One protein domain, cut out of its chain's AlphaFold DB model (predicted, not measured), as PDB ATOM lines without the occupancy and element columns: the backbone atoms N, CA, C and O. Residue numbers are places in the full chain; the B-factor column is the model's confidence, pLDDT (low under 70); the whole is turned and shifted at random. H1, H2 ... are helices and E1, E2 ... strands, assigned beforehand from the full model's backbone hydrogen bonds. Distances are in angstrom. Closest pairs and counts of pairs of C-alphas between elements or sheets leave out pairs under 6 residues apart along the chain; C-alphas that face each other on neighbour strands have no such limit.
ATOM      1  N   ALA A  73      40.843  14.200 -19.025       87.69
ATOM      2  CA  ALA A  73      41.917  15.159 -18.791       87.69
ATOM      3  C   ALA A  73      43.303  14.507 -18.898       87.69
ATOM      4  O   ALA A  73      44.196  15.054 -19.538       87.69
ATOM      5  N   ILE A  74      43.482  13.323 -18.303       89.50
ATOM      6  CA  ILE A  74      44.734  12.553 -18.345       89.50
ATOM      7  C   ILE A  74      44.389  11.073 -18.468       89.50
ATOM      8  O   ILE A  74      43.554  10.564 -17.718       89.50
ATOM      9  N   SER A  75      45.050  10.389 -19.398       90.25
ATOM     10  CA  SER A  75      45.062   8.933 -19.474       90.25
ATOM     11  C   SER A  75      46.239   8.387 -18.684       90.25
ATOM     12  O   SER A  75      47.366   8.858 -18.831       90.25
ATOM     13  N   LEU A  76      45.974   7.398 -17.842       92.06
ATOM     14  CA  LEU A  76      46.970   6.683 -17.061       92.06
ATOM     15  C   LEU A  76      46.963   5.218 -17.472       92.06
ATOM     16  O   LEU A  76      45.903   4.602 -17.567       92.06
ATOM     17  N   SER A  77      48.143   4.646 -17.663       90.94
ATOM     18  CA  SER A  77      48.304   3.222 -17.957       90.94
ATOM     19  C   SER A  77      49.401   2.616 -17.097       90.94
ATOM     20  O   SER A  77      50.395   3.269 -16.781       90.94
ATOM     21  N   ALA A  78      49.223   1.363 -16.694       90.00
ATOM     22  CA  ALA A  78      50.266   0.594 -16.038       90.00
ATOM     23  C   ALA A  78      51.394   0.311 -17.036       90.00
ATOM     24  O   ALA A  78      51.142  -0.083 -18.174       90.00
ATOM     25  N   LYS A  79      52.646   0.479 -16.611       86.88
ATOM     26  CA  LYS A  79      53.816   0.229 -17.462       86.88
ATOM     27  C   LYS A  79      54.039  -1.253 -17.735       86.88
ATOM     28  O   LYS A  79      54.544  -1.627 -18.791       86.88
ATOM     29  N   HIS A  80      53.666  -2.087 -16.775       79.69
ATOM     30  CA  HIS A  80      53.769  -3.531 -16.867       79.69
ATOM     31  C   HIS A  80      52.364  -4.124 -16.955       79.69
ATOM     32  O   HIS A  80      51.450  -3.705 -16.239       79.69
ATOM     33  N   ALA A  81      52.191  -5.088 -17.863       72.06
ATOM     34  CA  ALA A  81      51.003  -5.931 -17.861       72.06
ATOM     35  C   ALA A  81      50.915  -6.643 -16.509       72.06
ATOM     36  O   ALA A  81      51.940  -6.989 -15.933       72.06
ATOM     37  N   GLY A  82      49.709  -6.861 -16.007       68.12
ATOM     38  CA  GLY A  82      49.483  -7.452 -14.691       68.12
ATOM     39  C   GLY A  82      48.123  -8.138 -14.633       68.12
ATOM     40  O   GLY A  82      47.403  -8.123 -15.630       68.12
ATOM     41  N   PRO A  83      47.768  -8.761 -13.500       64.44
ATOM     42  CA  PRO A  83      46.434  -9.315 -13.310       64.44
ATOM     43  C   PRO A  83      45.369  -8.212 -13.317       64.44
ATOM     44  O   PRO A  83      45.677  -7.030 -13.126       64.44
ATOM     45  N   GLU A  84      44.115  -8.618 -13.511       58.41
ATOM     46  CA  GLU A  84      42.985  -7.696 -13.533       58.41
ATOM     47  C   GLU A  84      42.861  -7.004 -12.178       58.41
ATOM     48  O   GLU A  84      42.830  -7.656 -11.134       58.41
ATOM     49  N   GLY A  85      42.853  -5.669 -12.189       60.56
ATOM     50  CA  GLY A  85      42.841  -4.884 -10.958       60.56
ATOM     51  C   GLY A  85      44.170  -4.952 -10.211       60.56
ATOM     52  O   GLY A  85      44.162  -5.088  -8.993       60.56
ATOM     53  N   ASN A  86      45.286  -4.832 -10.942       71.38
ATOM     54  CA  ASN A  86      46.696  -4.847 -10.513       71.38
ATOM     55  C   ASN A  86      47.082  -4.062  -9.233       71.38
ATOM     56  O   ASN A  86      48.256  -4.065  -8.860       71.38
ATOM     57  N   GLY A  87      46.132  -3.417  -8.558       83.12
ATOM     58  CA  GLY A  87      46.272  -2.769  -7.263       83.12
ATOM     59  C   GLY A  87      46.870  -1.377  -7.370       83.12
ATOM     60  O   GLY A  87      47.285  -0.832  -6.349       83.12
ATOM     61  N   ILE A  88      46.961  -0.823  -8.587       90.81
ATOM     62  CA  ILE A  88      47.591   0.471  -8.825       90.81
ATOM     63  C   ILE A  88      46.590   1.596  -8.577       90.81
ATOM     64  O   ILE A  88      45.578   1.728  -9.268       90.81
ATOM     65  N   VAL A  89      46.929   2.456  -7.625       93.56
ATOM     66  CA  VAL A  89      46.230   3.706  -7.337       93.56
ATOM     67  C   VAL A  89      47.162   4.864  -7.656       93.56
ATOM     68  O   VAL A  89      48.276   4.947  -7.133       93.56
ATOM     69  N   VAL A  90      46.696   5.776  -8.503       94.38
ATOM     70  CA  VAL A  90      47.411   7.000  -8.858       94.38
ATOM     71  C   VAL A  90      46.707   8.189  -8.225       94.38
ATOM     72  O   VAL A  90      45.521   8.415  -8.437       94.38
ATOM     73  N   THR A  91      47.440   8.964  -7.440       94.88
ATOM     74  CA  THR A  91      47.002  10.260  -6.927       94.88
ATOM     75  C   THR A  91      47.630  11.354  -7.773       94.88
ATOM     76  O   THR A  91      48.853  11.420  -7.881       94.88
ATOM     77  N   THR A  92      46.803  12.207  -8.367       93.44
ATOM     78  CA  THR A  92      47.238  13.384  -9.119       93.44
ATOM     79  C   THR A  92      46.870  14.626  -8.329       93.44
ATOM     80  O   THR A  92      45.710  14.799  -7.961       93.44
ATOM     81  N   THR A  93      47.840  15.496  -8.078       93.81
ATOM     82  CA  THR A  93      47.611  16.804  -7.467       93.81
ATOM     83  C   THR A  93      47.877  17.895  -8.487       93.81
ATOM     84  O   THR A  93      48.959  17.930  -9.073       93.81
ATOM     85  N   VAL A  94      46.901  18.777  -8.689       93.00
ATOM     86  CA  VAL A  94      46.988  19.906  -9.619       93.00
ATOM     87  C   VAL A  94      47.107  21.206  -8.832       93.00
ATOM     88  O   VAL A  94      46.266  21.511  -7.982       93.00
ATOM     89  N   GLU A  95      48.154  21.977  -9.121       92.50
ATOM     90  CA  GLU A  95      48.350  23.313  -8.559       92.50
ATOM     91  C   GLU A  95      47.581  24.372  -9.351       92.50
ATOM     92  O   GLU A  95      47.348  24.228 -10.552       92.50
ATOM     93  N   ALA A  96      47.222  25.473  -8.686       87.69
ATOM     94  CA  ALA A  96      46.591  26.603  -9.353       87.69
ATOM     95  C   ALA A  96      47.498  27.159 -10.465       87.69
ATOM     96  O   ALA A  96      48.681  27.425 -10.254       87.69
ATOM     97  N   GLY A  97      46.933  27.349 -11.655       85.19
ATOM     98  CA  GLY A  97      47.652  27.860 -12.814       85.19
ATOM     99  C   GLY A  97      46.839  27.713 -14.096       85.19
ATOM    100  O   GLY A  97      45.811  27.036 -14.121       85.19
ATOM    101  N   ALA A  98      47.296  28.352 -15.174       83.75
ATOM    102  CA  ALA A  98      46.681  28.158 -16.484       83.75
ATOM    103  C   ALA A  98      46.947  26.724 -17.000       83.75
ATOM    104  O   ALA A  98      48.012  26.178 -16.710       83.75
ATOM    105  N   PRO A  99      46.041  26.125 -17.801       79.88
ATOM    106  CA  PRO A  99      46.082  24.703 -18.163       79.88
ATOM    107  C   PRO A  99      47.435  24.142 -18.617       79.88
ATOM    108  O   PRO A  99      47.816  23.048 -18.220       79.88
ATOM    109  N   LEU A 100      48.182  24.900 -19.421       82.94
ATOM    110  CA  LEU A 100      49.452  24.447 -19.997       82.94
ATOM    111  C   LEU A 100      50.668  24.629 -19.078       82.94
ATOM    112  O   LEU A 100      51.710  24.042 -19.341       82.94
ATOM    113  N   VAL A 101      50.551  25.442 -18.028       86.88
ATOM    114  CA  VAL A 101      51.660  25.784 -17.115       86.88
ATOM    115  C   VAL A 101      51.407  25.334 -15.680       86.88
ATOM    116  O   VAL A 101      52.323  25.365 -14.858       86.88
ATOM    117  N   ALA A 102      50.174  24.931 -15.364       90.75
ATOM    118  CA  ALA A 102      49.837  24.351 -14.079       90.75
ATOM    119  C   ALA A 102      50.708  23.121 -13.836       90.75
ATOM    120  O   ALA A 102      50.887  22.268 -14.708       90.75
ATOM    121  N   LYS A 103      51.260  23.059 -12.629       93.69
ATOM    122  CA  LYS A 103      52.121  21.967 -12.209       93.69
ATOM    123  C   LYS A 103      51.262  20.837 -11.662       93.69
ATOM    124  O   LYS A 103      50.342  21.064 -10.877       93.69
ATOM    125  N   LEU A 104      51.603  19.627 -12.068       93.38
ATOM    126  CA  LEU A 104      51.002  18.390 -11.615       93.38
ATOM    127  C   LEU A 104      52.052  17.573 -10.870       93.38
ATOM    128  O   LEU A 104      53.184  17.423 -11.332       93.38
ATOM    129  N   SER A 105      51.670  17.004  -9.733       93.38
ATOM    130  CA  SER A 105      52.435  15.941  -9.083       93.38
ATOM    131  C   SER A 105      51.633  14.654  -9.100       93.38
ATOM    132  O   SER A 105      50.454  14.652  -8.750       93.38
ATOM    133  N   LEU A 106      52.283  13.562  -9.488       93.75
ATOM    134  CA  LEU A 106      51.690  12.236  -9.481       93.75
ATOM    135  C   LEU A 106      52.358  11.400  -8.392       93.75
ATOM    136  O   LEU A 106      53.571  11.457  -8.207       93.75
ATOM    137  N   LYS A 107      51.558  10.600  -7.695       94.19
ATOM    138  CA  LYS A 107      51.996   9.530  -6.800       94.19
ATOM    139  C   LYS A 107      51.319   8.249  -7.261       94.19
ATOM    140  O   LYS A 107      50.103   8.222  -7.391       94.19
ATOM    141  N   ALA A 108      52.087   7.193  -7.468       94.00
ATOM    142  CA  ALA A 108      51.578   5.853  -7.729       94.00
ATOM    143  C   ALA A 108      51.878   4.923  -6.546       94.00
ATOM    144  O   ALA A 108      52.992   4.932  -6.006       94.00
ATOM    145  N   VAL A 109      50.881   4.131  -6.161       94.56
ATOM    146  CA  VAL A 109      50.989   3.060  -5.168       94.56
ATOM    147  C   VAL A 109      50.471   1.778  -5.795       94.56
ATOM    148  O   VAL A 109      49.412   1.803  -6.412       94.56
ATOM    149  N   GLN A 110      51.192   0.675  -5.623       92.75
ATOM    150  CA  GLN A 110      50.719  -0.659  -5.975       92.75
ATOM    151  C   GLN A 110      50.806  -1.567  -4.757       92.75
ATOM    152  O   GLN A 110      51.853  -1.632  -4.118       92.75
ATOM    153  N   LYS A 222      57.783   7.121  -1.163       90.75
ATOM    154  CA  LYS A 222      58.839   6.653  -0.256       90.75
ATOM    155  C   LYS A 222      60.185   6.477  -0.958       90.75
ATOM    156  O   LYS A 222      61.182   6.188  -0.303       90.75
ATOM    157  N   GLU A 223      60.213   6.633  -2.276       88.50
ATOM    158  CA  GLU A 223      61.439   6.576  -3.058       88.50
ATOM    159  C   GLU A 223      62.346   7.773  -2.771       88.50
ATOM    160  O   GLU A 223      61.898   8.916  -2.648       88.50
ATOM    161  N   THR A 224      63.652   7.529  -2.728       75.25
ATOM    162  CA  THR A 224      64.641   8.604  -2.645       75.25
ATOM    163  C   THR A 224      64.751   9.333  -3.987       75.25
ATOM    164  O   THR A 224      65.014   8.715  -5.019       75.25
ATOM    165  N   GLY A 225      64.587  10.657  -3.994       70.38
ATOM    166  CA  GLY A 225      64.813  11.501  -5.170       70.38
ATOM    167  C   GLY A 225      63.895  12.719  -5.228       70.38
ATOM    168  O   GLY A 225      63.099  12.970  -4.326       70.38
ATOM    169  N   THR A 226      64.025  13.511  -6.292       66.81
ATOM    170  CA  THR A 226      63.213  14.717  -6.484       66.81
ATOM    171  C   THR A 226      61.849  14.358  -7.068       66.81
ATOM    172  O   THR A 226      61.764  13.795  -8.158       66.81
ATOM    173  N   ASN A 227      60.778  14.748  -6.374       71.38
ATOM    174  CA  ASN A 227      59.409  14.703  -6.889       71.38
ATOM    175  C   ASN A 227      59.182  15.859  -7.872       71.38
ATOM    176  O   ASN A 227      58.527  16.856  -7.554       71.38
ATOM    177  N   THR A 228      59.791  15.759  -9.051       83.50
ATOM    178  CA  THR A 228      59.662  16.781 -10.090       83.50
ATOM    179  C   THR A 228      58.208  16.873 -10.535       83.50
ATOM    180  O   THR A 228      57.592  15.883 -10.924       83.50
ATOM    181  N   LYS A 229      57.643  18.078 -10.468       91.00
ATOM    182  CA  LYS A 229      56.297  18.328 -10.981       91.00
ATOM    183  C   LYS A 229      56.344  18.425 -12.500       91.00
ATOM    184  O   LYS A 229      57.251  19.050 -13.046       91.00
ATOM    185  N   VAL A 230      55.352  17.844 -13.155       92.19
ATOM    186  CA  VAL A 230      55.185  17.875 -14.611       92.19
ATOM    187  C   VAL A 230      54.107  18.881 -15.002       92.19
ATOM    188  O   VAL A 230      53.384  19.391 -14.151       92.19
ATOM    189  N   THR A 231      53.994  19.183 -16.287       91.19
ATOM    190  CA  THR A 231      52.857  19.918 -16.861       91.19
ATOM    191  C   THR A 231      52.121  19.009 -17.840       91.19
ATOM    192  O   THR A 231      52.615  17.929 -18.167       91.19
ATOM    193  N   LEU A 232      50.979  19.450 -18.377       87.25
ATOM    194  CA  LEU A 232      50.319  18.729 -19.475       87.25
ATOM    195  C   LEU A 232      51.235  18.535 -20.700       87.25
ATOM    196  O   LEU A 232      51.027  17.599 -21.465       87.25
ATOM    197  N   GLN A 233      52.251  19.390 -20.879       87.12
ATOM    198  CA  GLN A 233      53.202  19.307 -21.994       87.12
ATOM    199  C   GLN A 233      54.330  18.294 -21.769       87.12
ATOM    200  O   GLN A 233      55.031  17.962 -22.715       87.12
ATOM    201  N   THR A 234      54.523  17.826 -20.534       90.31
ATOM    202  CA  THR A 234      55.654  16.967 -20.149       90.31
ATOM    203  C   THR A 234      55.179  15.696 -19.440       90.31
ATOM    204  O   THR A 234      55.871  15.171 -18.567       90.31
ATOM    205  N   LEU A 235      53.960  15.230 -19.743       88.94
ATOM    206  CA  LEU A 235      53.383  14.015 -19.146       88.94
ATOM    207  C   LEU A 235      54.152  12.742 -19.530       88.94
ATOM    208  O   LEU A 235      54.113  11.763 -18.794       88.94
ATOM    209  N   ASP A 236      54.881  12.766 -20.640       86.75
ATOM    210  CA  ASP A 236      55.795  11.711 -21.079       86.75
ATOM    211  C   ASP A 236      57.092  11.649 -20.248       86.75
ATOM    212  O   ASP A 236      57.791  10.636 -20.263       86.75
ATOM    213  N   GLN A 237      57.388  12.699 -19.478       89.62
ATOM    214  CA  GLN A 237      58.590  12.849 -18.655       89.62
ATOM    215  C   GLN A 237      58.274  12.733 -17.161       89.62
ATOM    216  O   GLN A 237      58.735  13.532 -16.341       89.62
ATOM    217  N   LEU A 238      57.460  11.744 -16.783       90.31
ATOM    218  CA  LEU A 238      57.186  11.480 -15.371       90.31
ATOM    219  C   LEU A 238      58.488  11.223 -14.589       90.31
ATOM    220  O   LEU A 238      59.410  10.597 -15.123       90.31
ATOM    221  N   PRO A 239      58.561  11.632 -13.307       89.56
ATOM    222  CA  PRO A 239      59.681  11.280 -12.438       89.56
ATOM    223  C   PRO A 239      59.907   9.768 -12.427       89.56
ATOM    224  O   PRO A 239      58.938   9.007 -12.431       89.56
ATOM    225  N   ALA A 240      61.168   9.327 -12.375       88.50
ATOM    226  CA  ALA A 240      61.532   7.909 -12.472       88.50
ATOM    227  C   ALA A 240      60.764   7.021 -11.474       88.50
ATOM    228  O   ALA A 240      60.367   5.909 -11.816       88.50
ATOM    229  N   GLN A 241      60.485   7.545 -10.275       89.38
ATOM    230  CA  GLN A 241      59.707   6.869  -9.234       89.38
ATOM    231  C   GLN A 241      58.272   6.565  -9.694       89.38
ATOM    232  O   GLN A 241      57.720   5.503  -9.423       89.38
ATOM    233  N   VAL A 242      57.632   7.487 -10.407       90.81
ATOM    234  CA  VAL A 242      56.260   7.304 -10.903       90.81
ATOM    235  C   VAL A 242      56.276   6.514 -12.212       90.81
ATOM    236  O   VAL A 242      55.498   5.573 -12.377       90.81
ATOM    237  N   ALA A 243      57.222   6.838 -13.098       89.06
ATOM    238  CA  ALA A 243      57.435   6.203 -14.396       89.06
ATOM    239  C   ALA A 243      57.848   4.726 -14.306       89.06
ATOM    240  O   ALA A 243      57.914   4.045 -15.332       89.06
ATOM    241  N   TYR A 244      58.181   4.224 -13.116       87.31
ATOM    242  CA  TYR A 244      58.372   2.798 -12.874       87.31
ATOM    243  C   TYR A 244      57.047   2.028 -12.941       87.31
ATOM    244  O   TYR A 244      56.995   0.955 -13.534       87.31
ATOM    245  N   LEU A 245      55.961   2.597 -12.407       89.06
ATOM    246  CA  LEU A 245      54.657   1.937 -12.360       89.06
ATOM    247  C   LEU A 245      53.713   2.342 -13.477       89.06
ATOM    248  O   LEU A 245      52.975   1.500 -13.991       89.06
ATOM    249  N   VAL A 246      53.673   3.631 -13.802       91.81
ATOM    250  CA  VAL A 246      52.621   4.193 -14.646       91.81
ATOM    251  C   VAL A 246      53.182   5.104 -15.721       91.81
ATOM    252  O   VAL A 246      54.218   5.741 -15.553       91.81
ATOM    253  N   LYS A 247      52.456   5.179 -16.828       92.06
ATOM    254  CA  LYS A 247      52.613   6.173 -17.882       92.06
ATOM    255  C   LYS A 247      51.412   7.116 -17.843       92.06
ATOM    256  O   LYS A 247      50.297   6.666 -17.581       92.06
ATOM    257  N   ALA A 248      51.644   8.396 -18.119       91.56
ATOM    258  CA  ALA A 248      50.599   9.400 -18.268       91.56
ATOM    259  C   ALA A 248      50.635   9.998 -19.675       91.56
ATOM    260  O   ALA A 248      51.706  10.237 -20.227       91.56
ATOM    261  N   GLU A 249      49.464  10.254 -20.245       89.44
ATOM    262  CA  GLU A 249      49.314  10.874 -21.559       89.44
ATOM    263  C   GLU A 249      48.122  11.829 -21.569       89.44
ATOM    264  O   GLU A 249      47.125  11.622 -20.869       89.44
ATOM    265  N   ALA A 250      48.203  12.872 -22.394       83.12
ATOM    266  CA  ALA A 250      47.042  13.695 -22.689       83.12
ATOM    267  C   ALA A 250      46.040  12.892 -23.553       83.12
ATOM    268  O   ALA A 250      46.457  12.203 -24.487       83.12
ATOM    269  N   PRO A 251      44.725  12.978 -23.293       74.12
ATOM    270  CA  PRO A 251      43.707  12.399 -24.159       74.12
ATOM    271  C   PRO A 251      43.749  13.007 -25.566       74.12
ATOM    272  O   PRO A 251      44.093  14.177 -25.744       74.12
ATOM    273  N   GLN A 252      43.323  12.240 -26.575       68.94
ATOM    274  CA  GLN A 252      43.326  12.682 -27.979       68.94
ATOM    275  C   GLN A 252      42.500  13.957 -28.246       68.94
ATOM    276  O   GLN A 252      42.753  14.644 -29.231       68.94
ATOM    277  N   SER A 253      41.517  14.289 -27.402       62.19
ATOM    278  CA  SER A 253      40.561  15.385 -27.628       62.19
ATOM    279  C   SER A 253      40.951  16.744 -27.021       62.19
ATOM    280  O   SER A 253      40.094  17.619 -26.874       62.19
ATOM    281  N   GLY A 254      42.236  16.967 -26.740       62.94
ATOM    282  CA  GLY A 254      42.777  18.261 -26.315       62.94
ATOM    283  C   GLY A 254      43.166  18.317 -24.837       62.94
ATOM    284  O   GLY A 254      42.692  17.542 -24.012       62.94
ATOM    285  N   ALA A 255      44.070  19.242 -24.508       65.38
ATOM    286  CA  ALA A 255      44.637  19.381 -23.170       65.38
ATOM    287  C   ALA A 255      43.613  19.967 -22.183       65.38
ATOM    288  O   ALA A 255      43.187  21.114 -22.328       65.38
ATOM    289  N   ALA A 256      43.261  19.199 -21.154       78.56
ATOM    290  CA  ALA A 256      42.444  19.658 -20.040       78.56
ATOM    291  C   ALA A 256      43.080  19.226 -18.716       78.56
ATOM    292  O   ALA A 256      43.730  18.185 -18.643       78.56
ATOM    293  N   LEU A 257      42.922  20.041 -17.673       84.06
ATOM    294  CA  LEU A 257      43.411  19.698 -16.341       84.06
ATOM    295  C   LEU A 257      42.348  18.916 -15.561       84.06
ATOM    296  O   LEU A 257      41.161  19.241 -15.662       84.06
ATOM    297  N   PRO A 258      42.761  17.948 -14.727       86.31
ATOM    298  CA  PRO A 258      41.922  17.461 -13.638       86.31
ATOM    299  C   PRO A 258      41.532  18.601 -12.673       86.31
ATOM    300  O   PRO A 258      42.154  19.671 -12.707       86.31
ATOM    301  N   PRO A 259      40.542  18.390 -11.784       85.75
ATOM    302  CA  PRO A 259      40.184  19.349 -10.748       85.75
ATOM    303  C   PRO A 259      41.401  19.801  -9.935       85.75
ATOM    304  O   PRO A 259      42.306  19.010  -9.654       85.75
ATOM    305  N   LEU A 260      41.396  21.073  -9.527       87.75
ATOM    306  CA  LEU A 260      42.394  21.606  -8.601       87.75
ATOM    307  C   LEU A 260      42.424  20.786  -7.306       87.75
ATOM    308  O   LEU A 260      41.385  20.356  -6.803       87.75
ATOM    309  N   GLY A 261      43.618  20.618  -6.740       88.25
ATOM    310  CA  GLY A 261      43.815  19.768  -5.572       88.25
ATOM    311  C   GLY A 261      44.064  18.311  -5.956       88.25
ATOM    312  O   GLY A 261      44.639  18.032  -7.005       88.25
ATOM    313  N   SER A 262      43.723  17.386  -5.058       90.12
ATOM    314  CA  SER A 262      44.117  15.977  -5.156       90.12
ATOM    315  C   SER A 262      42.966  15.094  -5.629       90.12
ATOM    316  O   SER A 262      41.925  15.039  -4.981       90.12
ATOM    317  N   THR A 263      43.189  14.350  -6.711       91.06
ATOM    318  CA  THR A 263      42.253  13.358  -7.253       91.06
ATOM    319  C   THR A 263      42.919  11.987  -7.308       91.06
ATOM    320  O   THR A 263      44.070  11.868  -7.726       91.06
ATOM    321  N   THR A 264      42.202  10.942  -6.900       91.19
ATOM    322  CA  THR A 264      42.674   9.551  -6.949       91.19
ATOM    323  C   THR A 264      41.993   8.777  -8.068       91.19
ATOM    324  O   THR A 264      40.774   8.838  -8.212       91.19
ATOM    325  N   THR A 265      42.768   7.986  -8.802       90.81
ATOM    326  CA  THR A 265      42.284   7.097  -9.859       90.81
ATOM    327  C   THR A 265      42.868   5.711  -9.655       90.81
ATOM    328  O   THR A 265      44.086   5.541  -9.605       90.81
ATOM    329  N   THR A 266      41.996   4.715  -9.554       91.38
ATOM    330  CA  THR A 266      42.389   3.304  -9.553       91.38
ATOM    331  C   THR A 266      42.478   2.827 -10.994       91.38
ATOM    332  O   THR A 266      41.541   3.037 -11.765       91.38
ATOM    333  N   LEU A 267      43.595   2.203 -11.366       89.81
ATOM    334  CA  LEU A 267      43.711   1.576 -12.678       89.81
ATOM    335  C   LEU A 267      42.940   0.257 -12.670       89.81
ATOM    336  O   LEU A 267      43.034  -0.525 -11.722       89.81
ATOM    337  N   THR A 268      42.174   0.010 -13.725       84.19
ATOM    338  CA  THR A 268      41.366  -1.203 -13.878       84.19
ATOM    339  C   THR A 268      41.712  -1.926 -15.174       84.19
ATOM    340  O   THR A 268      42.370  -1.383 -16.068       84.19
ATOM    341  N   GLY A 269      41.316  -3.196 -15.258       72.94
ATOM    342  CA  GLY A 269      41.805  -4.108 -16.286       72.94
ATOM    343  C   GLY A 269      43.205  -4.632 -15.967       72.94
ATOM    344  O   GLY A 269      43.653  -4.587 -14.819       72.94
ATOM    345  N   GLY A 270      43.885  -5.134 -16.995       67.19
ATOM    346  CA  GLY A 270      45.132  -5.881 -16.859       67.19
ATOM    347  C   GLY A 270      44.878  -7.376 -17.011       67.19
ATOM    348  O   GLY A 270      44.068  -7.961 -16.311       67.19
ATOM    349  N   ALA A 271      45.538  -8.001 -17.967       62.59
ATOM    350  CA  ALA A 271      45.612  -9.450 -18.094       62.59
ATOM    351  C   ALA A 271      47.032  -9.772 -18.571       62.59
ATOM    352  O   ALA A 271      47.775  -8.848 -18.925       62.59
ATOM    353  N   PRO A 272      47.455 -11.043 -18.638       62.06
ATOM    354  CA  PRO A 272      48.688 -11.379 -19.339       62.06
ATOM    355  C   PRO A 272      48.705 -10.736 -20.740       62.06
ATOM    356  O   PRO A 272      47.852 -11.022 -21.574       62.06
ATOM    357  N   GLY A 273      49.644  -9.812 -20.971       63.50
ATOM    358  CA  GLY A 273      49.768  -9.056 -22.226       63.50
ATOM    359  C   GLY A 273      48.912  -7.783 -22.358       63.50
ATOM    360  O   GLY A 273      49.078  -7.071 -23.343       63.50
ATOM    361  N   LEU A 274      48.054  -7.452 -21.386       75.25
ATOM    362  CA  LEU A 274      47.242  -6.226 -21.369       75.25
ATOM    363  C   LEU A 274      47.597  -5.348 -20.162       75.25
ATOM    364  O   LEU A 274      47.724  -5.833 -19.038       75.25
ATOM    365  N   THR A 275      47.731  -4.042 -20.379       82.25
ATOM    366  CA  THR A 275      47.994  -3.059 -19.317       82.25
ATOM    367  C   THR A 275      46.690  -2.569 -18.693       82.25
ATOM    368  O   THR A 275      45.699  -2.359 -19.394       82.25
ATOM    369  N   ALA A 276      46.682  -2.366 -17.373       87.06
ATOM    370  CA  ALA A 276      45.570  -1.696 -16.699       87.06
ATOM    371  C   ALA A 276      45.570  -0.202 -17.038       87.06
ATOM    372  O   ALA A 276      46.641   0.389 -17.186       87.06
ATOM    373  N   ASN A 277      44.393   0.413 -17.126       88.88
ATOM    374  CA  ASN A 277      44.248   1.814 -17.517       88.88
ATOM    375  C   ASN A 277      43.283   2.560 -16.591       88.88
ATOM    376  O   ASN A 277      42.480   1.960 -15.880       88.88
ATOM    377  N   GLY A 278      43.355   3.884 -16.614       87.62
ATOM    378  CA  GLY A 278      42.467   4.777 -15.883       87.62
ATOM    379  C   GLY A 278      42.405   6.143 -16.556       87.62
ATOM    380  O   GLY A 278      43.341   6.555 -17.238       87.62
ATOM    381  N   LEU A 279      41.292   6.846 -16.366       87.62
ATOM    382  CA  LEU A 279      41.090   8.197 -16.884       87.62
ATOM    383  C   LEU A 279      40.810   9.148 -15.722       87.62
ATOM    384  O   LEU A 279      39.922   8.891 -14.908       87.62
ATOM    385  N   LEU A 280      41.542  10.260 -15.672       87.69
ATOM    386  CA  LEU A 280      41.111  11.441 -14.929       87.69
ATOM    387  C   LEU A 280      40.191  12.271 -15.809       87.69
ATOM    388  O   LEU A 280      40.426  12.381 -17.011       87.69
ATOM    389  N   TYR A 281      39.187  12.889 -15.200       85.50
ATOM    390  CA  TYR A 281      38.246  13.781 -15.871       85.50
ATOM    391  C   TYR A 281      38.407  15.210 -15.359       85.50
ATOM    392  O   TYR A 281      38.952  15.415 -14.278       85.50
ATOM    393  N   THR A 282      37.936  16.189 -16.129       82.50
ATOM    394  CA  THR A 282      37.749  17.572 -15.675       82.50
ATOM    395  C   THR A 282      36.655  17.654 -14.608       82.50
ATOM    396  O   THR A 282      35.845  16.737 -14.477       82.50
TER     397      THR A 282
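Overview. This is residues 73 to 110 and 222 to 282 of the 283 residues of an uncharacterized protein of Cellulomonas sp. Root485 (UniProt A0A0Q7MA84). With little regular structure, the domain is a small sandwich of two three-stranded antiparallel sheets face to face, E4 E1 E6 and E3 E2 E5, the second only grazed by short H1. Mostly strand, the printed part has 99 residues, under half in named elements, in the order E1 E2 E3 H1 E4 E5 E6. It is compact, radius of gyration of the C-alphas 12.9 A, spanning 40 by 34 by 20 A.

Along the chain. E1 is residues 73 to 78, 17.0 A, from C-alpha 73 at (41.917, 15.159, -18.791). E2 is 88 to 94, 19.5 A; E3 104 to 110, 19.9 A; H1 240 to 243; E4 246 to 249; E5 261 to 266, 17.0 A; E6 277 to 281, ending at C-alpha 281 (38.246, 13.781, -15.871).

Arrangement. Within hydrogen-bond range are N 247 and O 77 of E4 and E1, 2.8 A; N 76 and O 278 of E1 and E6, 2.8 A; N 91 and O 107 of the hairpin E2 and E3, 2.8 A; N 92 and O 263 of E2 and E5, 2.8 A. The two sheets' strands stand at 30 degrees. The closest C-alphas of E3 and H1 are Ala 108 and Val 242, 5.8 A. H1 is too short for an O i to N i+4 pair; of its 1 O i to N i+3 pair, 0 is within range.

Size, cuts and confidence. Residues 111 to 221 are not printed; C-alphas 110 and 222 are 12.3 A apart. The link E4 to E5 is long. Residues 82 to 85, 226, 252 to 255 and 270 to 273 have pLDDT under 70.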